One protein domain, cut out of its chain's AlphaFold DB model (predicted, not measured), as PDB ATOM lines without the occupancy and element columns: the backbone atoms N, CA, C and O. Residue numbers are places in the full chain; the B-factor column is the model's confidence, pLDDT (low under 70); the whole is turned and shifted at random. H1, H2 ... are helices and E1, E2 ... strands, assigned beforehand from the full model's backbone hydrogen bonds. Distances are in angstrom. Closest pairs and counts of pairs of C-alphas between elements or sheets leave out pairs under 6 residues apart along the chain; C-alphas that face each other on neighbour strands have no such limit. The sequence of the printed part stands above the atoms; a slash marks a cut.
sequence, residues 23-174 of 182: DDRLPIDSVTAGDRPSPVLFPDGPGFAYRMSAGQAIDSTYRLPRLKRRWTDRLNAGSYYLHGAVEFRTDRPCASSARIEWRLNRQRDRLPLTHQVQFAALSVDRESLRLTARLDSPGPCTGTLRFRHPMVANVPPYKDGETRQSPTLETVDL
ATOM      1  N   ASP A  23     229.201 158.262 352.331       83.00
ATOM      2  CA  ASP A  23     230.268 159.242 352.340       83.00
ATOM      3  C   ASP A  23     231.541 158.644 352.926       83.00
ATOM      4  O   ASP A  23     231.535 157.653 353.654       83.00
ATOM      5  N   ASP A  24     232.666 159.225 352.538       85.94
ATOM      6  CA  ASP A  24     233.957 158.864 353.096       85.94
ATOM      7  C   ASP A  24     234.905 160.059 353.015       85.94
ATOM      8  O   ASP A  24     234.742 160.983 352.211       85.94
ATOM      9  N   ARG A  25     235.925 160.054 353.863       85.81
ATOM     10  CA  ARG A  25     236.979 161.066 353.827       85.81
ATOM     11  C   ARG A  25     237.892 160.808 352.639       85.81
ATOM     12  O   ARG A  25     238.171 159.663 352.296       85.81
ATOM     13  N   LEU A  26     238.422 161.874 352.044       85.69
ATOM     14  CA  LEU A  26     239.501 161.747 351.072       85.69
ATOM     15  C   LEU A  26     240.793 161.381 351.826       85.69
ATOM     16  O   LEU A  26     241.319 162.223 352.560       85.69
ATOM     17  N   PRO A  27     241.327 160.155 351.679       79.19
ATOM     18  CA  PRO A  27     242.506 159.739 352.426       79.19
ATOM     19  C   PRO A  27     243.724 160.507 351.927       79.19
ATOM     20  O   PRO A  27     243.887 160.684 350.720       79.19
ATOM     21  N   ILE A  28     244.630 160.912 352.814       76.31
ATOM     22  CA  ILE A  28     245.862 161.574 352.370       76.31
ATOM     23  C   ILE A  28     246.727 160.666 351.485       76.31
ATOM     24  O   ILE A  28     247.263 161.110 350.473       76.31
ATOM     25  N   ASP A  29     246.771 159.372 351.803       81.19
ATOM     26  CA  ASP A  29     247.537 158.368 351.059       81.19
ATOM     27  C   ASP A  29     246.905 158.023 349.702       81.19
ATOM     28  O   ASP A  29     247.398 157.168 348.970       81.19
ATOM     29  N   SER A  30     245.807 158.693 349.337       83.56
ATOM     30  CA  SER A  30     245.176 158.534 348.031       83.56
ATOM     31  C   SER A  30     245.883 159.290 346.905       83.56
ATOM     32  O   SER A  30     245.461 159.167 345.754       83.56
ATOM     33  N   VAL A  31     246.954 160.046 347.187       88.62
ATOM     34  CA  VAL A  31     247.773 160.675 346.141       88.62
ATOM     35  C   VAL A  31     248.441 159.600 345.289       88.62
ATOM     36  O   VAL A  31     249.322 158.866 345.730       88.62
ATOM     37  N   THR A  32     248.026 159.539 344.031       90.56
ATOM     38  CA  THR A  32     248.512 158.576 343.036       90.56
ATOM     39  C   THR A  32     249.604 159.143 342.139       90.56
ATOM     40  O   THR A  32     250.390 158.376 341.589       90.56
ATOM     41  N   ALA A  33     249.680 160.470 341.999       88.75
ATOM     42  CA  ALA A  33     250.693 161.149 341.199       88.75
ATOM     43  C   ALA A  33     250.918 162.590 341.677       88.75
ATOM     44  O   ALA A  33     249.985 163.232 342.168       88.75
ATOM     45  N   GLY A  34     252.138 163.089 341.457       91.50
ATOM     46  CA  GLY A  34     252.519 164.476 341.712       91.50
ATOM     47  C   GLY A  34     253.014 164.747 343.134       91.50
ATOM     48  O   GLY A  34     253.550 163.852 343.794       91.50
ATOM     49  N   ASP A  35     252.858 165.989 343.592       93.00
ATOM     50  CA  ASP A  35     253.337 166.443 344.897       93.00
ATOM     51  C   ASP A  35     252.592 165.741 346.034       93.00
ATOM     52  O   ASP A  35     251.378 165.527 345.970       93.00
ATOM     53  N   ARG A  36     253.308 165.401 347.108       92.19
ATOM     54  CA  ARG A  36     252.715 164.750 348.280       92.19
ATOM     55  C   ARG A  36     252.474 165.761 349.399       92.19
ATOM     56  O   ARG A  36     253.424 166.427 349.814       92.19
ATOM     57  N   PRO A  37     251.243 165.866 349.918       93.88
ATOM     58  CA  PRO A  37     250.972 166.700 351.070       93.88
ATOM     59  C   PRO A  37     251.395 166.006 352.365       93.88
ATOM     60  O   PRO A  37     251.601 164.796 352.417       93.88
ATOM     61  N   SER A  38     251.469 166.786 353.439       93.81
ATOM     62  CA  SER A  38     251.597 166.277 354.807       93.81
ATOM     63  C   SER A  38     250.226 166.179 355.483       93.81
ATOM     64  O   SER A  38     249.384 167.057 355.261       93.81
ATOM     65  N   PRO A  39     249.976 165.150 356.314       92.31
ATOM     66  CA  PRO A  39     248.732 165.036 357.067       92.31
ATOM     67  C   PRO A  39     248.690 166.078 358.169       92.31
ATOM     68  O   PRO A  39     249.687 166.325 358.845       92.31
ATOM     69  N   VAL A  40     247.522 166.688 358.353       91.12
ATOM     70  CA  VAL A  40     247.306 167.682 359.402       91.12
ATOM     71  C   VAL A  40     245.951 167.445 360.048       91.12
ATOM     72  O   VAL A  40     244.950 167.220 359.370       91.12
ATOM     73  N   LEU A  41     245.915 167.521 361.375       89.25
ATOM     74  CA  LEU A  41     244.671 167.553 362.127       89.25
ATOM     75  C   LEU A  41     244.250 169.012 362.321       89.25
ATOM     76  O   LEU A  41     244.948 169.785 362.977       89.25
ATOM     77  N   PHE A  42     243.128 169.395 361.722       86.00
ATOM     78  CA  PHE A  42     242.512 170.705 361.906       86.00
ATOM     79  C   PHE A  42     241.411 170.636 362.976       86.00
ATOM     80  O   PHE A  42     240.938 169.542 363.293       86.00
ATOM     81  N   PRO A  43     240.960 171.779 363.531       83.81
ATOM     82  CA  PRO A  43     239.865 171.799 364.506       83.81
ATOM     83  C   PRO A  43     238.558 171.177 363.992       83.81
ATOM     84  O   PRO A  43     237.792 170.609 364.758       83.81
ATOM     85  N   ASP A  44     238.322 171.271 362.686       78.56
ATOM     86  CA  ASP A  44     237.186 170.704 361.959       78.56
ATOM     87  C   ASP A  44     237.426 169.259 361.490       78.56
ATOM     88  O   ASP A  44     236.543 168.650 360.897       78.56
ATOM     89  N   GLY A  45     238.590 168.668 361.767       83.56
ATOM     90  CA  GLY A  45     238.902 167.272 361.467       83.56
ATOM     91  C   GLY A  45     240.178 167.085 360.641       83.56
ATOM     92  O   GLY A  45     240.964 168.017 360.463       83.56
ATOM     93  N   PRO A  46     240.439 165.860 360.158       88.56
ATOM     94  CA  PRO A  46     241.646 165.580 359.396       88.56
ATOM     95  C   PRO A  46     241.618 166.295 358.046       88.56
ATOM     96  O   PRO A  46     240.574 166.468 357.419       88.56
ATOM     97  N   GLY A  47     242.793 166.659 357.570       91.50
ATOM     98  CA  GLY A  47     243.011 167.102 356.209       91.50
ATOM     99  C   GLY A  47     244.491 167.040 355.895       91.50
ATOM    100  O   GLY A  47     245.242 166.257 356.486       91.50
ATOM    101  N   PHE A  48     244.923 167.851 354.945       93.31
ATOM    102  CA  PHE A  48     246.297 167.786 354.481       93.31
ATOM    103  C   PHE A  48     246.796 169.129 353.971       93.31
ATOM    104  O   PHE A  48     246.023 170.060 353.726       93.31
ATOM    105  N   ALA A  49     248.115 169.248 353.876       94.75
ATOM    106  CA  ALA A  49     248.776 170.520 353.670       94.75
ATOM    107  C   ALA A  49     249.983 170.423 352.734       94.75
ATOM    108  O   ALA A  49     250.742 169.456 352.779       94.75
ATOM    109  N   TYR A  50     250.183 171.464 351.929       95.12
ATOM    110  CA  TYR A  50     251.307 171.615 351.014       95.12
ATOM    111  C   TYR A  50     252.149 172.811 351.397       95.12
ATOM    112  O   TYR A  50     251.638 173.924 351.515       95.12
ATOM    113  N   ARG A  51     253.456 172.595 351.520       95.69
ATOM    114  CA  ARG A  51     254.413 173.686 351.647       95.69
ATOM    115  C   ARG A  51     254.594 174.360 350.291       95.69
ATOM    116  O   ARG A  51     254.863 173.677 349.308       95.69
ATOM    117  N   MET A  52     254.466 175.682 350.244       95.56
ATOM    118  CA  MET A  52     254.615 176.446 349.006       95.56
ATOM    119  C   MET A  52     255.486 177.681 349.212       95.56
ATOM    120  O   MET A  52     255.451 178.320 350.267       95.56
ATOM    121  N   SER A  53     256.229 178.027 348.165       95.38
ATOM    122  CA  SER A  53     256.994 179.271 348.045       95.38
ATOM    123  C   SER A  53     256.552 180.059 346.811       95.38
ATOM    124  O   SER A  53     255.935 179.502 345.904       95.38
ATOM    125  N   ALA A  54     256.831 181.361 346.773       93.94
ATOM    126  CA  ALA A  54     256.473 182.231 345.655       93.94
ATOM    127  C   ALA A  54     256.958 181.652 344.315       93.94
ATOM    128  O   ALA A  54     258.108 181.235 344.186       93.94
ATOM    129  N   GLY A  55     256.062 181.598 343.329       91.81
ATOM    130  CA  GLY A  55     256.317 181.011 342.012       91.81
ATOM    131  C   GLY A  55     256.209 179.484 341.953       91.81
ATOM    132  O   GLY A  55     256.131 178.938 340.853       91.81
ATOM    133  N   GLN A  56     256.146 178.789 343.093       93.56
ATOM    134  CA  GLN A  56     255.960 177.343 343.132       93.56
ATOM    135  C   GLN A  56     254.518 176.979 342.767       93.56
ATOM    136  O   GLN A  56     253.557 177.595 343.244       93.56
ATOM    137  N   ALA A  57     254.387 175.939 341.950       93.81
ATOM    138  CA  ALA A  57     253.134 175.252 341.707       93.81
ATOM    139  C   ALA A  57     253.174 173.867 342.358       93.81
ATOM    140  O   ALA A  57     254.225 173.230 342.384       93.81
ATOM    141  N   ILE A  58     252.030 173.434 342.871       94.50
ATOM    142  CA  ILE A  58     251.758 172.049 343.229       94.50
ATOM    143  C   ILE A  58     250.825 171.440 342.188       94.50
ATOM    144  O   ILE A  58     249.943 172.125 341.654       94.50
ATOM    145  N   ASP A  59     250.995 170.152 341.939       95.19
ATOM    146  CA  ASP A  59     250.114 169.342 341.108       95.19
ATOM    147  C   ASP A  59     249.987 167.959 341.731       95.19
ATOM    148  O   ASP A  59     250.965 167.224 341.832       95.19
ATOM    149  N   SER A  60     248.785 167.602 342.169       94.25
ATOM    150  CA  SER A  60     248.521 166.346 342.861       94.25
ATOM    151  C   SER A  60     247.246 165.712 342.346       94.25
ATOM    152  O   SER A  60     246.201 166.356 342.249       94.25
ATOM    153  N   THR A  61     247.315 164.417 342.055       94.31
ATOM    154  CA  THR A  61     246.152 163.623 341.650       94.31
ATOM    155  C   THR A  61     245.810 162.607 342.726       94.31
ATOM    156  O   THR A  61     246.601 161.712 343.027       94.31
ATOM    157  N   TYR A  62     244.610 162.718 343.275       92.44
ATOM    158  CA  TYR A  62     244.057 161.830 344.285       92.44
ATOM    159  C   TYR A  62     243.132 160.811 343.649       92.44
ATOM    160  O   TYR A  62     242.343 161.140 342.763       92.44
ATOM    161  N   ARG A  63     243.173 159.587 344.156       92.94
ATOM    162  CA  ARG A  63     242.162 158.573 343.887       92.94
ATOM    163  C   ARG A  63     241.005 158.744 344.861       92.94
ATOM    164  O   ARG A  63     241.216 158.758 346.069       92.94
ATOM    165  N   LEU A  64     239.778 158.818 344.360       89.62
ATOM    166  CA  LEU A  64     238.631 158.915 345.259       89.62
ATOM    167  C   LEU A  64     238.299 157.557 345.905       89.62
ATOM    168  O   LEU A  64     238.472 156.510 345.262       89.62
ATOM    169  N   PRO A  65     237.822 157.546 347.167       87.56
ATOM    170  CA  PRO A  65     237.347 156.331 347.813       87.56
ATOM    171  C   PRO A  65     236.153 155.744 347.054       87.56
ATOM    172  O   PRO A  65     235.393 156.428 346.363       87.56
ATOM    173  N   ARG A  66     235.996 154.423 347.149       86.44
ATOM    174  CA  ARG A  66     234.919 153.708 346.461       86.44
ATOM    175  C   ARG A  66     233.648 153.751 347.298       86.44
ATOM    176  O   ARG A  66     233.417 152.855 348.100       86.44
ATOM    177  N   LEU A  67     232.820 154.751 347.039       84.62
ATOM    178  CA  LEU A  67     231.486 154.841 347.616       84.62
ATOM    179  C   LEU A  67     230.517 153.870 346.927       84.62
ATOM    180  O   LEU A  67     230.637 153.560 345.731       84.62
ATOM    181  N   LYS A  68     229.525 153.390 347.675       79.75
ATOM    182  CA  LYS A  68     228.449 152.538 347.173       79.75
ATOM    183  C   LYS A  68     227.722 153.249 346.038       79.75
ATOM    184  O   LYS A  68     227.174 154.341 346.189       79.75
ATOM    185  N   ARG A  69     227.686 152.594 344.875       68.50
ATOM    186  CA  ARG A  69     226.931 153.083 343.720       68.50
ATOM    187  C   ARG A  69     225.444 152.876 343.950       68.50
ATOM    188  O   ARG A  69     224.989 151.747 344.140       68.50
ATOM    189  N   ARG A  70     224.681 153.956 343.825       67.00
ATOM    190  CA  ARG A  70     223.226 153.883 343.759       67.00
ATOM    191  C   ARG A  70     222.782 153.215 342.464       67.00
ATOM    192  O   ARG A  70     223.395 153.381 341.409       67.00
ATOM    193  N   TRP A  71     221.656 152.513 342.533       61.22
ATOM    194  CA  TRP A  71     221.020 151.920 341.355       61.22
ATOM    195  C   TRP A  71     220.605 152.978 340.323       61.22
ATOM    196  O   TRP A  71     220.802 152.776 339.129       61.22
ATOM    197  N   THR A  72     220.114 154.135 340.782       59.00
ATOM    198  CA  THR A  72     219.740 155.278 339.926       59.00
ATOM    199  C   THR A  72     220.916 155.843 339.132       59.00
ATOM    200  O   THR A  72     220.736 156.355 338.033       59.00
ATOM    201  N   ASP A  73     222.129 155.691 339.658       60.47
ATOM    202  CA  ASP A  73     223.353 156.227 339.067       60.47
ATOM    203  C   ASP A  73     224.045 155.206 338.161       60.47
ATOM    204  O   ASP A  73     225.120 155.475 337.636       60.47
ATOM    205  N   ARG A  74     223.468 154.011 337.971       58.47
ATOM    206  CA  ARG A  74     223.897 153.123 336.880       58.47
ATOM    207  C   ARG A  74     223.482 153.666 335.514       58.47
ATOM    208  O   ARG A  74     224.094 153.291 334.524       58.47
ATOM    209  N   LEU A  75     222.457 154.519 335.473       53.94
ATOM    210  CA  LEU A  75     221.875 155.054 334.241       53.94
ATOM    211  C   LEU A  75     222.428 156.434 333.855       53.94
ATOM    212  O   LEU A  75     222.310 156.825 332.702       53.94
ATOM    213  N   ASN A  76     223.063 157.146 334.787       51.62
ATOM    214  CA  ASN A  76     223.726 158.424 334.540       51.62
ATOM    215  C   ASN A  76     225.167 158.339 335.037       51.62
ATOM    216  O   ASN A  76     225.401 157.809 336.120       51.62
ATOM    217  N   ALA A  77     226.126 158.878 334.280       54.69
ATOM    218  CA  ALA A  77     227.515 159.019 334.717       54.69
ATOM    219  C   ALA A  77     227.578 160.011 335.894       54.69
ATOM    220  O   ALA A  77     227.815 161.202 335.718       54.69
ATOM    221  N   GLY A  78     227.234 159.531 337.088       63.94
ATOM    222  CA  GLY A  78     227.128 160.355 338.279       63.94
ATOM    223  C   GLY A  78     228.513 160.769 338.740       63.94
ATOM    224  O   GLY A  78     229.432 159.957 338.751       63.94
ATOM    225  N   SER A  79     228.663 162.025 339.118       79.50
ATOM    226  CA  SER A  79     229.828 162.525 339.842       79.50
ATOM    227  C   SER A  79     229.811 162.028 341.298       79.50
ATOM    228  O   SER A  79     228.835 161.417 341.747       79.50
ATOM    229  N   TYR A  80     230.888 162.270 342.043       86.12
ATOM    230  CA  TYR A  80     230.813 162.413 343.502       86.12
ATOM    231  C   TYR A  80     230.708 163.890 343.872       86.12
ATOM    232  O   TYR A  80     230.890 164.770 343.027       86.12
ATOM    233  N   TYR A  81     230.393 164.147 345.136       86.62
ATOM    234  CA  TYR A  81     230.237 165.482 345.689       86.62
ATOM    235  C   TYR A  81     231.290 165.693 346.767       86.62
ATOM    236  O   TYR A  81     231.318 164.973 347.757       86.62
ATOM    237  N   LEU A  82     232.188 166.644 346.535       88.25
ATOM    238  CA  LEU A  82     233.294 166.982 347.413       88.25
ATOM    239  C   LEU A  82     232.897 168.106 348.370       88.25
ATOM    240  O   LEU A  82     232.346 169.132 347.966       88.25
ATOM    241  N   HIS A  83     233.246 167.915 349.631       88.50
ATOM    242  CA  HIS A  83     233.054 168.838 350.732       88.50
ATOM    243  C   HIS A  83     234.399 169.147 351.376       88.50
ATOM    244  O   HIS A  83     235.309 168.318 351.343       88.50
ATOM    245  N   GLY A  84     234.520 170.333 351.958       88.94
ATOM    246  CA  GLY A  84     235.711 170.756 352.689       88.94
ATOM    247  C   GLY A  84     236.052 172.203 352.384       88.94
ATOM    248  O   GLY A  84     235.209 172.965 351.909       88.94
ATOM    249  N   ALA A  85     237.297 172.590 352.628       89.19
ATOM    250  CA  ALA A  85     237.743 173.945 352.341       89.19
ATOM    251  C   ALA A  85     239.225 174.024 351.993       89.19
ATOM    252  O   ALA A  85     240.033 173.276 352.532       89.19
ATOM    253  N   VAL A  86     239.601 174.972 351.142       89.75
ATOM    254  CA  VAL A  86     240.997 175.313 350.866       89.75
ATOM    255  C   VAL A  86     241.290 176.716 351.376       89.75
ATOM    256  O   VAL A  86     240.588 177.667 351.051       89.75
ATOM    257  N   GLU A  87     242.353 176.852 352.159       90.62
ATOM    258  CA  GLU A  87     242.894 178.143 352.585       90.62
ATOM    259  C   GLU A  87     244.416 178.156 352.432       90.62
ATOM    260  O   GLU A  87     245.065 177.106 352.390       90.62
ATOM    261  N   PHE A  88     244.999 179.349 352.392       91.06
ATOM    262  CA  PHE A  88     246.443 179.523 352.468       91.06
ATOM    263  C   PHE A  88     246.825 180.214 353.770       91.06
ATOM    264  O   PHE A  88     246.184 181.170 354.194       91.06
ATOM    265  N   ARG A  89     247.887 179.731 354.412       90.69
ATOM    266  CA  ARG A  89     248.452 180.341 355.616       90.69
ATOM    267  C   ARG A  89     249.887 180.730 355.334       90.69
ATOM    268  O   ARG A  89     250.725 179.857 355.127       90.69
ATOM    269  N   THR A  90     250.149 182.029 355.300       91.19
ATOM    270  CA  THR A  90     251.502 182.561 355.153       91.19
ATOM    271  C   THR A  90     252.302 182.331 356.436       91.19
ATOM    272  O   THR A  90     251.745 182.344 357.533       91.19
ATOM    273  N   ASP A  91     253.614 182.123 356.320       90.31
ATOM    274  CA  ASP A  91     254.488 182.060 357.509       90.31
ATOM    275  C   ASP A  91     254.860 183.446 358.028       90.31
ATOM    276  O   ASP A  91     255.266 183.615 359.176       90.31
ATOM    277  N   ARG A  92     254.819 184.424 357.122       85.25
ATOM    278  CA  ARG A  92     255.200 185.819 357.311       85.25
ATOM    279  C   ARG A  92     254.300 186.689 356.429       85.25
ATOM    280  O   ARG A  92     253.747 186.165 355.461       85.25
ATOM    281  N   PRO A  93     254.164 187.990 356.721       86.69
ATOM    282  CA  PRO A  93     253.465 188.914 355.832       86.69
ATOM    283  C   PRO A  93     254.022 188.827 354.408       86.69
ATOM    284  O   PRO A  93     255.238 188.730 354.214       86.69
ATOM    285  N   CYS A  94     253.129 188.816 353.424       89.00
ATOM    286  CA  CYS A  94     253.480 188.721 352.009       89.00
ATOM    287  C   CYS A  94     253.073 190.018 351.308       89.00
ATOM    288  O   CYS A  94     252.467 190.902 351.897       89.00
ATOM    289  N   ALA A  95     253.385 190.169 350.021       89.69
ATOM    290  CA  ALA A  95     252.832 191.301 349.286       89.69
ATOM    291  C   ALA A  95     251.292 191.262 349.347       89.69
ATOM    292  O   ALA A  95     250.688 190.211 349.130       89.69
ATOM    293  N   SER A  96     250.643 192.406 349.568       87.25
ATOM    294  CA  SER A  96     249.174 192.506 349.615       87.25
ATOM    295  C   SER A  96     248.493 192.077 348.307       87.25
ATOM    296  O   SER A  96     247.309 191.727 348.288       87.25
ATOM    297  N   SER A  97     249.246 192.072 347.204       89.69
ATOM    298  CA  SER A  97     248.836 191.574 345.894       89.69
ATOM    299  C   SER A  97     249.045 190.071 345.698       89.69
ATOM    300  O   SER A  97     248.637 189.567 344.659       89.69
ATOM    301  N   ALA A  98     249.658 189.352 346.643       91.12
ATOM    302  CA  ALA A  98     249.898 187.918 346.521       91.12
ATOM    303  C   ALA A  98     248.581 187.127 346.563       91.12
ATOM    304  O   ALA A  98     247.634 187.494 347.273       91.12
ATOM    305  N   ARG A  99     248.503 186.050 345.776       93.50
ATOM    306  CA  ARG A  99     247.300 185.227 345.574       93.50
ATOM    307  C   ARG A  99     247.681 183.752 345.429       93.50
ATOM    308  O   ARG A  99     248.778 183.427 344.980       93.50
ATOM    309  N   ILE A 100     246.749 182.861 345.745       93.69
ATOM    310  CA  ILE A 100     246.792 181.473 345.288       93.69
ATOM    311  C   ILE A 100     245.917 181.347 344.048       93.69
ATOM    312  O   ILE A 100     244.704 181.529 344.116       93.69
ATOM    313  N   GLU A 101     246.516 180.979 342.925       93.44
ATOM    314  CA  GLU A 101     245.756 180.458 341.793       93.44
ATOM    315  C   GLU A 101     245.552 178.968 342.027       93.44
ATOM    316  O   GLU A 101     246.528 178.230 342.125       93.44
ATOM    317  N   TRP A 102     244.315 178.501 342.136       89.31
ATOM    318  CA  TRP A 102     244.046 177.085 342.363       89.31
ATOM    319  C   TRP A 102     243.057 176.543 341.347       89.31
ATOM    320  O   TRP A 102     242.265 177.260 340.733       89.31
ATOM    321  N   ARG A 103     243.120 175.231 341.166       90.12
ATOM    322  CA  ARG A 103     242.209 174.475 340.332       90.12
ATOM    323  C   ARG A 103     242.015 173.087 340.909       90.12
ATOM    324  O   ARG A 103     242.970 172.416 341.283       90.12
ATOM    325  N   LEU A 104     240.761 172.667 340.940       86.94
ATOM    326  CA  LEU A 104     240.319 171.361 341.387       86.94
ATOM    327  C   LEU A 104     239.437 170.768 340.285       86.94
ATOM    328  O   LEU A 104     238.324 171.232 340.023       86.94
ATOM    329  N   ASN A 105     239.975 169.781 339.569       84.31
ATOM    330  CA  ASN A 105     239.425 169.263 338.315       84.31
ATOM    331  C   ASN A 105     239.116 170.378 337.295       84.31
ATOM    332  O   ASN A 105     240.020 170.919 336.650       84.31
ATOM    333  N   ARG A 106     237.832 170.700 337.102       80.44
ATOM    334  CA  ARG A 106     237.364 171.740 336.171       80.44
ATOM    335  C   ARG A 106     237.151 173.091 336.849       80.44
ATOM    336  O   ARG A 106     237.123 174.096 336.144       80.44
ATOM    337  N   GLN A 107     237.027 173.121 338.174       82.81
ATOM    338  CA  GLN A 107     236.886 174.370 338.913       82.81
ATOM    339  C   GLN A 107     238.233 175.043 339.067       82.81
ATOM    340  O   GLN A 107     239.230 174.374 339.322       82.81
ATOM    341  N   ARG A 108     238.262 176.361 338.915       85.75
ATOM    342  CA  ARG A 108     239.454 177.180 339.106       85.75
ATOM    343  C   ARG A 108     239.049 178.512 339.696       85.75
ATOM    344  O   ARG A 108     237.994 179.024 339.329       85.75
ATOM    345  N   ASP A 109     239.907 179.072 340.529       82.31
ATOM    346  CA  ASP A 109     239.721 180.429 341.022       82.31
ATOM    347  C   ASP A 109     241.044 181.040 341.500       82.31
ATOM    348  O   ASP A 109     242.083 180.372 341.573       82.31
ATOM    349  N   ARG A 110     241.001 182.331 341.820       85.88
ATOM    350  CA  ARG A 110     242.088 183.080 342.441       85.88
ATOM    351  C   ARG A 110     241.688 183.474 343.851       85.88
ATOM    352  O   ARG A 110     240.785 184.275 344.058       85.88
ATOM    353  N   LEU A 111     242.413 182.941 344.821       82.88
ATOM    354  CA  LEU A 111     242.167 183.146 346.236       82.88
ATOM    355  C   LEU A 111     243.148 184.185 346.797       82.88
ATOM    356  O   LEU A 111     244.359 183.941 346.793       82.88
ATOM    357  N   PRO A 112     242.684 185.341 347.301       86.94
ATOM    358  CA  PRO A 112     243.533 186.197 348.120       86.94
ATOM    359  C   PRO A 112     244.031 185.437 349.355       86.94
ATOM    360  O   PRO A 112     243.281 184.652 349.928       86.94
ATOM    361  N   LEU A 113     245.269 185.681 349.802       87.00
ATOM    362  CA  LEU A 113     245.873 184.899 350.900       87.00
ATOM    363  C   LEU A 113     245.133 185.030 352.244       87.00
ATOM    364  O   LEU A 113     245.352 184.229 353.145       87.00
ATOM    365  N   THR A 114     244.256 186.027 352.380       82.44
ATOM    366  CA  THR A 114     243.411 186.242 353.561       82.44
ATOM    367  C   THR A 114     242.088 185.482 353.514       82.44
ATOM    368  O   THR A 114     241.309 185.589 354.452       82.44
ATOM    369  N   HIS A 115     241.791 184.755 352.438       87.88
ATOM    370  CA  HIS A 115     240.494 184.116 352.237       87.88
ATOM    371  C   HIS A 115     240.594 182.587 352.274       87.88
ATOM    372  O   HIS A 115     241.647 181.988 352.051       87.88
ATOM    373  N   GLN A 116     239.447 181.963 352.518       88.31
ATOM    374  CA  GLN A 116     239.210 180.531 352.389       88.31
ATOM    375  C   GLN A 116     238.158 180.295 351.311       88.31
ATOM    376  O   GLN A 116     237.175 181.026 351.242       88.31
ATOM    377  N   VAL A 117     238.322 179.244 350.516       87.31
ATOM    378  CA  VAL A 117     237.253 178.707 349.672       87.31
ATOM    379  C   VAL A 117     236.627 177.514 350.370       87.31
ATOM    380  O   VAL A 117     237.330 176.561 350.692       87.31
ATOM    381  N   GLN A 118     235.318 177.543 350.580       88.12
ATOM    382  CA  GLN A 118     234.537 176.400 351.039       88.12
ATOM    383  C   GLN A 118     233.863 175.712 349.855       88.12
ATOM    384  O   GLN A 118     233.349 176.369 348.949       88.12
ATOM    385  N   PHE A 119     233.861 174.383 349.879       85.25
ATOM    386  CA  PHE A 119     233.159 173.541 348.923       85.25
ATOM    387  C   PHE A 119     231.964 172.909 349.627       85.25
ATOM    388  O   PHE A 119     232.132 172.062 350.508       85.25
ATOM    389  N   ALA A 120     230.757 173.284 349.216       83.00
ATOM    390  CA  ALA A 120     229.548 172.576 349.600       83.00
ATOM    391  C   ALA A 120     229.088 171.740 348.405       83.00
ATOM    392  O   ALA A 120     228.486 172.257 347.469       83.00
ATOM    393  N   ALA A 121     229.390 170.439 348.426       82.56
ATOM    394  CA  ALA A 121     228.964 169.476 347.410       82.56
ATOM    395  C   ALA A 121     229.471 169.778 345.988       82.56
ATOM    396  O   ALA A 121     228.724 169.715 345.008       82.56
ATOM    397  N   LEU A 122     230.759 170.090 345.853       84.75
ATOM    398  CA  LEU A 122     231.356 170.329 344.549       84.75
ATOM    399  C   LEU A 122     231.403 169.038 343.719       84.75
ATOM    400  O   LEU A 122     231.980 168.038 344.133       84.75
ATOM    401  N   SER A 123     230.829 169.065 342.518       84.88
ATOM    402  CA  SER A 123     230.809 167.907 341.623       84.88
ATOM    403  C   SER A 123     232.216 167.546 341.123       84.88
ATOM    404  O   SER A 123     232.888 168.377 340.505       84.88
ATOM    405  N   VAL A 124     232.651 166.307 341.363       85.75
ATOM    406  CA  VAL A 124     233.971 165.779 340.977       85.75
ATOM    407  C   VAL A 124     233.867 164.406 340.310       85.75
ATOM    408  O   VAL A 124     232.933 163.644 340.563       85.75
ATOM    409  N   ASP A 125     234.839 164.074 339.458       86.94
ATOM    410  CA  ASP A 125     234.906 162.769 338.797       86.94
ATOM    411  C   ASP A 125     235.075 161.650 339.834       86.94
ATOM    412  O   ASP A 125     235.874 161.780 340.752       86.94
ATOM    413  N   ARG A 126     234.357 160.529 339.687       85.25
ATOM    414  CA  ARG A 126     234.335 159.434 340.686       85.25
ATOM    415  C   ARG A 126     235.653 158.685 340.860       85.25
ATOM    416  O   ARG A 126     235.804 157.937 341.821       85.25
ATOM    417  N   GLU A 127     236.551 158.798 339.893       86.69
ATOM    418  CA  GLU A 127     237.790 158.022 339.866       86.69
ATOM    419  C   GLU A 127     238.946 158.806 340.471       86.69
ATOM    420  O   GLU A 127     239.705 158.272 341.287       86.69
ATOM    421  N   SER A 128     239.056 160.081 340.099       89.56
ATOM    422  CA  SER A 128     240.188 160.911 340.466       89.56
ATOM    423  C   SER A 128     239.823 162.373 340.664       89.56
ATOM    424  O   SER A 128     238.957 162.930 339.991       89.56
ATOM    425  N   LEU A 129     240.585 163.012 341.537       90.94
ATOM    426  CA  LEU A 129     240.538 164.431 341.814       90.94
ATOM    427  C   LEU A 129     241.927 165.015 341.585       90.94
ATOM    428  O   LEU A 129     242.874 164.590 342.233       90.94
ATOM    429  N   ARG A 130     242.066 165.994 340.697       92.44
ATOM    430  CA  ARG A 130     243.331 166.699 340.476       92.44
ATOM    431  C   ARG A 130     243.282 168.081 341.105       92.44
ATOM    432  O   ARG A 130     242.441 168.894 340.724       92.44
ATOM    433  N   LEU A 131     244.194 168.334 342.035       91.38
ATOM    434  CA  LEU A 131     244.443 169.634 342.637       91.38
ATOM    435  C   LEU A 131     245.714 170.216 342.028       91.38
ATOM    436  O   LEU A 131     246.780 169.618 342.111       91.38
ATOM    437  N   THR A 132     245.605 171.412 341.476       93.94
ATOM    438  CA  THR A 132     246.758 172.238 341.126       93.94
ATOM    439  C   THR A 132     246.638 173.557 341.856       93.94
ATOM    440  O   THR A 132     245.549 174.132 341.885       93.94
ATOM    441  N   ALA A 133     247.727 174.063 342.413       94.44
ATOM    442  CA  ALA A 133     247.738 175.395 342.997       94.44
ATOM    443  C   ALA A 133     249.088 176.064 342.784       94.44
ATOM    444  O   ALA A 133     250.115 175.402 342.801       94.44
ATOM    445  N   ARG A 134     249.101 177.377 342.601       95.31
ATOM    446  CA  ARG A 134     250.304 178.180 342.420       95.31
ATOM    447  C   ARG A 134     250.246 179.383 343.344       95.31
ATOM    448  O   ARG A 134     249.235 180.079 343.383       95.31
ATOM    449  N   LEU A 135     251.339 179.629 344.060       94.81
ATOM    450  CA  LEU A 135     251.499 180.853 344.837       94.81
ATOM    451  C   LEU A 135     252.060 181.946 343.935       94.81
ATOM    452  O   LEU A 135     253.248 181.951 343.611       94.81
ATOM    453  N   ASP A 136     251.188 182.860 343.526       94.38
ATOM    454  CA  ASP A 136     251.552 184.025 342.734       94.38
ATOM    455  C   ASP A 136     251.859 185.203 343.666       94.38
ATOM    456  O   ASP A 136     250.989 185.696 344.388       94.38
ATOM    457  N   SER A 137     253.125 185.612 343.710       91.44
ATOM    458  CA  SER A 137     253.608 186.694 344.566       91.44
ATOM    459  C   SER A 137     254.770 187.419 343.883       91.44
ATOM    460  O   SER A 137     255.703 186.754 343.429       91.44
ATOM    461  N   PRO A 138     254.770 188.764 343.848       88.88
ATOM    462  CA  PRO A 138     255.848 189.556 343.247       88.88
ATOM    463  C   PRO A 138     257.137 189.584 344.087       88.88
ATOM    464  O   PRO A 138     258.172 190.032 343.604       88.88
ATOM    465  N   GLY A 139     257.087 189.126 345.341       87.69
ATOM    466  CA  GLY A 139     258.241 189.046 346.236       87.69
ATOM    467  C   GLY A 139     258.289 187.729 347.015       87.69
ATOM    468  O   GLY A 139     257.377 186.902 346.880       87.69
ATOM    469  N   PRO A 140     259.330 187.528 347.849       90.38
ATOM    470  CA  PRO A 140     259.466 186.337 348.678       90.38
ATOM    471  C   PRO A 140     258.229 186.146 349.559       90.38
ATOM    472  O   PRO A 140     257.900 186.992 350.385       90.38
ATOM    473  N   CYS A 141     257.538 185.029 349.365       93.12
ATOM    474  CA  CYS A 141     256.375 184.638 350.147       93.12
ATOM    475  C   CYS A 141     256.428 183.127 350.323       93.12
ATOM    476  O   CYS A 141     256.671 182.397 349.361       93.12
ATOM    477  N   THR A 142     256.225 182.659 351.547       94.50
ATOM    478  CA  THR A 142     256.155 181.234 351.862       94.50
ATOM    479  C   THR A 142     254.964 180.976 352.758       94.50
ATOM    480  O   THR A 142     254.490 181.857 353.485       94.50
ATOM    481  N   GLY A 143     254.468 179.754 352.698       93.81
ATOM    482  CA  GLY A 143     253.377 179.343 353.547       93.81
ATOM    483  C   GLY A 143     252.913 177.947 353.219       93.81
ATOM    484  O   GLY A 143     253.636 177.129 352.644       93.81
ATOM    485  N   THR A 144     251.681 177.690 353.615       94.75
ATOM    486  CA  THR A 144     251.089 176.372 353.552       94.75
ATOM    487  C   THR A 144     249.688 176.465 352.969       94.75
ATOM    488  O   THR A 144     248.820 177.130 353.537       94.75
ATOM    489  N   LEU A 145     249.456 175.777 351.852       93.81
ATOM    490  CA  LEU A 145     248.109 175.536 351.344       93.81
ATOM    491  C   LEU A 145     247.494 174.394 352.143       93.81
ATOM    492  O   LEU A 145     248.097 173.330 352.261       93.81
ATOM    493  N   ARG A 146     246.308 174.604 352.698       92.56
ATOM    494  CA  ARG A 146     245.638 173.664 353.595       92.56
ATOM    495  C   ARG A 146     244.326 173.252 352.959       92.56
ATOM    496  O   ARG A 146     243.477 174.107 352.725       92.56
ATOM    497  N   PHE A 147     244.155 171.961 352.713       90.94
ATOM    498  CA  PHE A 147     242.873 171.392 352.329       90.94
ATOM    499  C   PHE A 147     242.255 170.729 353.564       90.94
ATOM    500  O   PHE A 147     242.712 169.688 354.044       90.94
ATOM    501  N   ARG A 148     241.252 171.400 354.123       91.00
ATOM    502  CA  ARG A 148     240.587 171.079 355.381       91.00
ATOM    503  C   ARG A 148     239.367 170.202 355.148       91.00
ATOM    504  O   ARG A 148     238.590 170.461 354.230       91.00
ATOM    505  N   HIS A 149     239.230 169.189 356.000       88.75
ATOM    506  CA  HIS A 149     238.089 168.278 356.059       88.75
ATOM    507  C   HIS A 149     237.574 167.794 354.685       88.75
ATOM    508  O   HIS A 149     236.381 167.913 354.402       88.75
ATOM    509  N   PRO A 150     238.448 167.280 353.795       90.06
ATOM    510  CA  PRO A 150     238.013 166.832 352.485       90.06
ATOM    511  C   PRO A 150     237.178 165.551 352.621       90.06
ATOM    512  O   PRO A 150     237.695 164.490 352.979       90.06
ATOM    513  N   MET A 151     235.886 165.645 352.323       89.50
ATOM    514  CA  MET A 151     234.943 164.525 352.329       89.50
ATOM    515  C   MET A 151     234.281 164.374 350.971       89.50
ATOM    516  O   MET A 151     234.020 165.362 350.293       89.50
ATOM    517  N   VAL A 152     233.988 163.144 350.572       89.44
ATOM    518  CA  VAL A 152     233.246 162.854 349.351       89.44
ATOM    519  C   VAL A 152     231.980 162.080 349.666       89.44
ATOM    520  O   VAL A 152     232.006 161.139 350.449       89.44
ATOM    521  N   ALA A 153     230.886 162.458 349.016       86.31
ATOM    522  CA  ALA A 153     229.595 161.795 349.120       86.31
ATOM    523  C   ALA A 153     229.117 161.311 347.746       86.31
ATOM    524  O   ALA A 153     229.416 161.903 346.698       86.31
ATOM    525  N   ASN A 154     228.346 160.224 347.742       81.75
ATOM    526  CA  ASN A 154     227.739 159.671 346.530       81.75
ATOM    527  C   ASN A 154     226.456 160.411 346.107       81.75
ATOM    528  O   ASN A 154     225.957 160.187 345.003       81.75
ATOM    529  N   VAL A 155     225.942 161.303 346.957       72.81
ATOM    530  CA  VAL A 155     224.759 162.134 346.722       72.81
ATOM    531  C   VAL A 155     225.024 163.576 347.166       72.81
ATOM    532  O   VAL A 155     225.822 163.789 348.079       72.81
ATOM    533  N   PRO A 156     224.375 164.576 346.544       66.38
ATOM    534  CA  PRO A 156     224.405 165.934 347.072       66.38
ATOM    535  C   PRO A 156     223.677 165.965 348.430       66.38
ATOM    536  O   PRO A 156     222.844 165.086 348.680       66.38
ATOM    537  N   PRO A 157     223.949 166.955 349.301       59.06
ATOM    538  CA  PRO A 157     223.295 167.067 350.599       59.06
ATOM    539  C   PRO A 157     221.767 167.023 350.436       59.06
ATOM    540  O   PRO A 157     221.206 167.650 349.538       59.06
ATOM    541  N   TYR A 158     221.165 166.173 351.271       52.78
ATOM    542  CA  TYR A 158     219.781 165.705 351.369       52.78
ATOM    543  C   TYR A 158     218.696 166.415 350.537       52.78
ATOM    544  O   TYR A 158     218.471 167.619 350.598       52.78
ATOM    545  N   LYS A 159     217.915 165.583 349.836       43.38
ATOM    546  CA  LYS A 159     216.634 165.899 349.182       43.38
ATOM    547  C   LYS A 159     215.444 165.837 350.159       43.38
ATOM    548  O   LYS A 159     214.314 165.634 349.721       43.38
ATOM    549  N   ASP A 160     215.678 166.042 351.451       40.25
ATOM    550  CA  ASP A 160     214.655 165.889 352.485       40.25
ATOM    551  C   ASP A 160     214.224 167.268 352.991       40.25
ATOM    552  O   ASP A 160     214.676 167.752 354.019       40.25
ATOM    553  N   GLY A 161     213.358 167.922 352.213       37.59
ATOM    554  CA  GLY A 161     212.435 168.960 352.690       37.59
ATOM    555  C   GLY A 161     212.982 170.329 353.115       37.59
ATOM    556  O   GLY A 161     212.237 171.296 352.987       37.59
ATOM    557  N   GLU A 162     214.236 170.476 353.547       39.47
ATOM    558  CA  GLU A 162     214.734 171.736 354.118       39.47
ATOM    559  C   GLU A 162     216.035 172.235 353.467       39.47
ATOM    560  O   GLU A 162     217.041 171.544 353.357       39.47
ATOM    561  N   THR A 163     215.975 173.497 353.029       37.53
ATOM    562  CA  THR A 163     217.061 174.357 352.522       37.53
ATOM    563  C   THR A 163     217.929 173.822 351.377       37.53
ATOM    564  O   THR A 163     219.003 173.256 351.542       37.53
ATOM    565  N   ARG A 164     217.492 174.172 350.161       39.59
ATOM    566  CA  ARG A 164     218.314 174.225 348.948       39.59
ATOM    567  C   ARG A 164     219.588 175.037 349.207       39.59
ATOM    568  O   ARG A 164     219.505 176.253 349.359       39.59
ATOM    569  N   GLN A 165     220.750 174.412 349.103       42.69
ATOM    570  CA  GLN A 165     221.914 175.105 348.570       42.69
ATOM    571  C   GLN A 165     222.409 174.302 347.373       42.69
ATOM    572  O   GLN A 165     222.707 173.113 347.467       42.69
ATOM    573  N   SER A 166     222.388 174.938 346.200       46.78
ATOM    574  CA  SER A 166     223.118 174.448 345.031       46.78
ATOM    575  C   SER A 166     224.582 174.221 345.416       46.78
ATOM    576  O   SER A 166     225.022 174.826 346.387       46.78
ATOM    577  N   PRO A 167     225.349 173.404 344.674       54.91
ATOM    578  CA  PRO A 167     226.786 173.311 344.883       54.91
ATOM    579  C   PRO A 167     227.383 174.715 344.970       54.91
ATOM    580  O   PRO A 167     227.381 175.439 343.971       54.91
ATOM    581  N   THR A 168     227.802 175.129 346.161       67.00
ATOM    582  CA  THR A 168     228.336 176.467 346.377       67.00
ATOM    583  C   THR A 168     229.833 176.371 346.556       67.00
ATOM    584  O   THR A 168     230.380 175.496 347.234       67.00
ATOM    585  N   LEU A 169     230.492 177.290 345.871       72.81
ATOM    586  CA  LEU A 169     231.864 177.653 346.118       72.81
ATOM    587  C   LEU A 169     231.771 179.012 346.798       72.81
ATOM    588  O   LEU A 169     231.364 179.989 346.172       72.81
ATOM    589  N   GLU A 170     232.036 179.036 348.097       81.62
ATOM    590  CA  GLU A 170     231.929 180.251 348.897       81.62
ATOM    591  C   GLU A 170     233.324 180.723 349.283       81.62
ATOM    592  O   GLU A 170     234.115 179.969 349.850       81.62
ATOM    593  N   THR A 171     233.637 181.975 348.964       80.62
ATOM    594  CA  THR A 171     234.886 182.608 349.380       80.62
ATOM    595  C   THR A 171     234.635 183.414 350.649       80.62
ATOM    596  O   THR A 171     233.917 184.409 350.628       80.62
ATOM    597  N   VAL A 172     235.238 182.987 351.754       81.81
ATOM    598  CA  VAL A 172     235.086 183.597 353.078       81.81
ATOM    599  C   VAL A 172     236.343 184.392 353.416       81.81
ATOM    600  O   VAL A 172     237.448 183.849 353.377       81.81
ATOM    601  N   ASP A 173     236.186 185.670 353.762       80.81
ATOM    602  CA  ASP A 173     237.289 186.507 354.243       80.81
ATOM    603  C   ASP A 173     237.653 186.147 355.692       80.81
ATOM    604  O   ASP A 173     236.844 186.281 356.614       80.81
ATOM    605  N   LEU A 174     238.891 185.698 355.903       73.81
ATOM    606  CA  LEU A 174     239.414 185.336 357.219       73.81
ATOM    607  C   LEU A 174     240.094 186.509 357.932       73.81
ATOM    608  O   LEU A 174     240.496 186.352 359.087       73.81
TER     609      LEU A 174
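This is residues 23 to 174 of the 182 residues of an uncharacterized protein of Actinomadura namibiensis (UniProt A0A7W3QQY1). This is a sandwich, two strongly twisted sheets face to face, wound as a jelly roll: four nested antiparallel pairs, E4 with E11, E5 with E10, E6 with E9 and E7 with E8, make one long hairpin laid over both sheets. H1 sits on a loop beyond one end of the sandwich, and residues 158 to 164, in the link from E11 to E12, stick out free. The 152 residues printed hold twelve named strands and one named helix, in the order E1 E2 E3 E4 E5 H1 E6 E7 E8 E9 E10 E11 E12, and the class is mostly strand. One sheet runs E2 E5 E10 E7 E8, antiparallel; the other, branched at E11, joins E1, E3, E4, E6, E9, E11 and E12 by antiparallel pairs. The whole is compact, with a radius of gyration of the C-alphas of 16.0 A, and elongated, spanning 53 by 34 by 27 A.

Start at Asp 23: E1, residues 23 to 25, is an edge strand antiparallel to E11, residues 142 to 153, with N 24 and O 152 2.9 A apart. E2, residues 31 to 34, is an edge strand of the five-stranded sheet, antiparallel to E5, residues 57 to 63, with N 32 and O 61 at 2.8 A. In the branched sheet, E3, residues 38 to 42, and E4, residues 45 to 53, form a hairpin, with N 40 and O 47 at 3.0 A. On the other side of E4 look for E11, antiparallel, with N 50 and O 145 at 2.8 A. E11 has E1 and E4 on one side and E6, residues 80 to 90, on the other side, with N 87 and O 146 at 3.0 A. H1, residues 71 to 74, is on neither sheet; it is too short for an O i to N i+4 pair, and its one O i to N i+3 pair is within hydrogen-bond range. E7, residues 99 to 104, and E8, residues 107 to 112, are a hairpin, with N 102 and O 109 at 3.0 A. E9, residues 115 to 124, bends by 79 degrees at residue 121; E6 lies on one side of it, with N 86 and O 117 at 2.8 A, and the edge strand E12, residues 168 to 173, on the other side, with N 118 and O 170 at 2.8 A. E10, residues 128 to 136, is antiparallel to E5, with N 60 and O 131 at 2.8 A, and to E7, with N 101 and O 134 at 2.9 A. Between the sheets, the facing parts are 9.0 A centre to centre and the strands stand at 17 degrees; the closest C-alphas of E4 and E10, Ser 53 and Leu 135, are 6.6 A apart.

Find C-alpha 23 at (230.268, 159.242, 352.340), where E1 begins. E4 runs 25.5 A from Gly 45 to Ser 53, and E5 20.1 A from Ala 57 to Arg 63. E6 runs 31.1 A from C-alpha 80 at (230.813, 162.413, 343.502) to Thr 90. E9 measures 22.5 A, E10 25.9 A and E11, the longest strand by residues, 33.0 A. E12 ends at C-alpha 173, at (237.289, 186.507, 354.243).

The C-alphas farthest apart, those of Trp 71 and Gly 139, are 52.8 A from each other. The printed part has no cut; its one long link, E11 to E12, has 14 residues. The mean pLDDT of the printed part is 83.0, and the model's confidence is under 70 at residues 69 to 78 and 156 to 168.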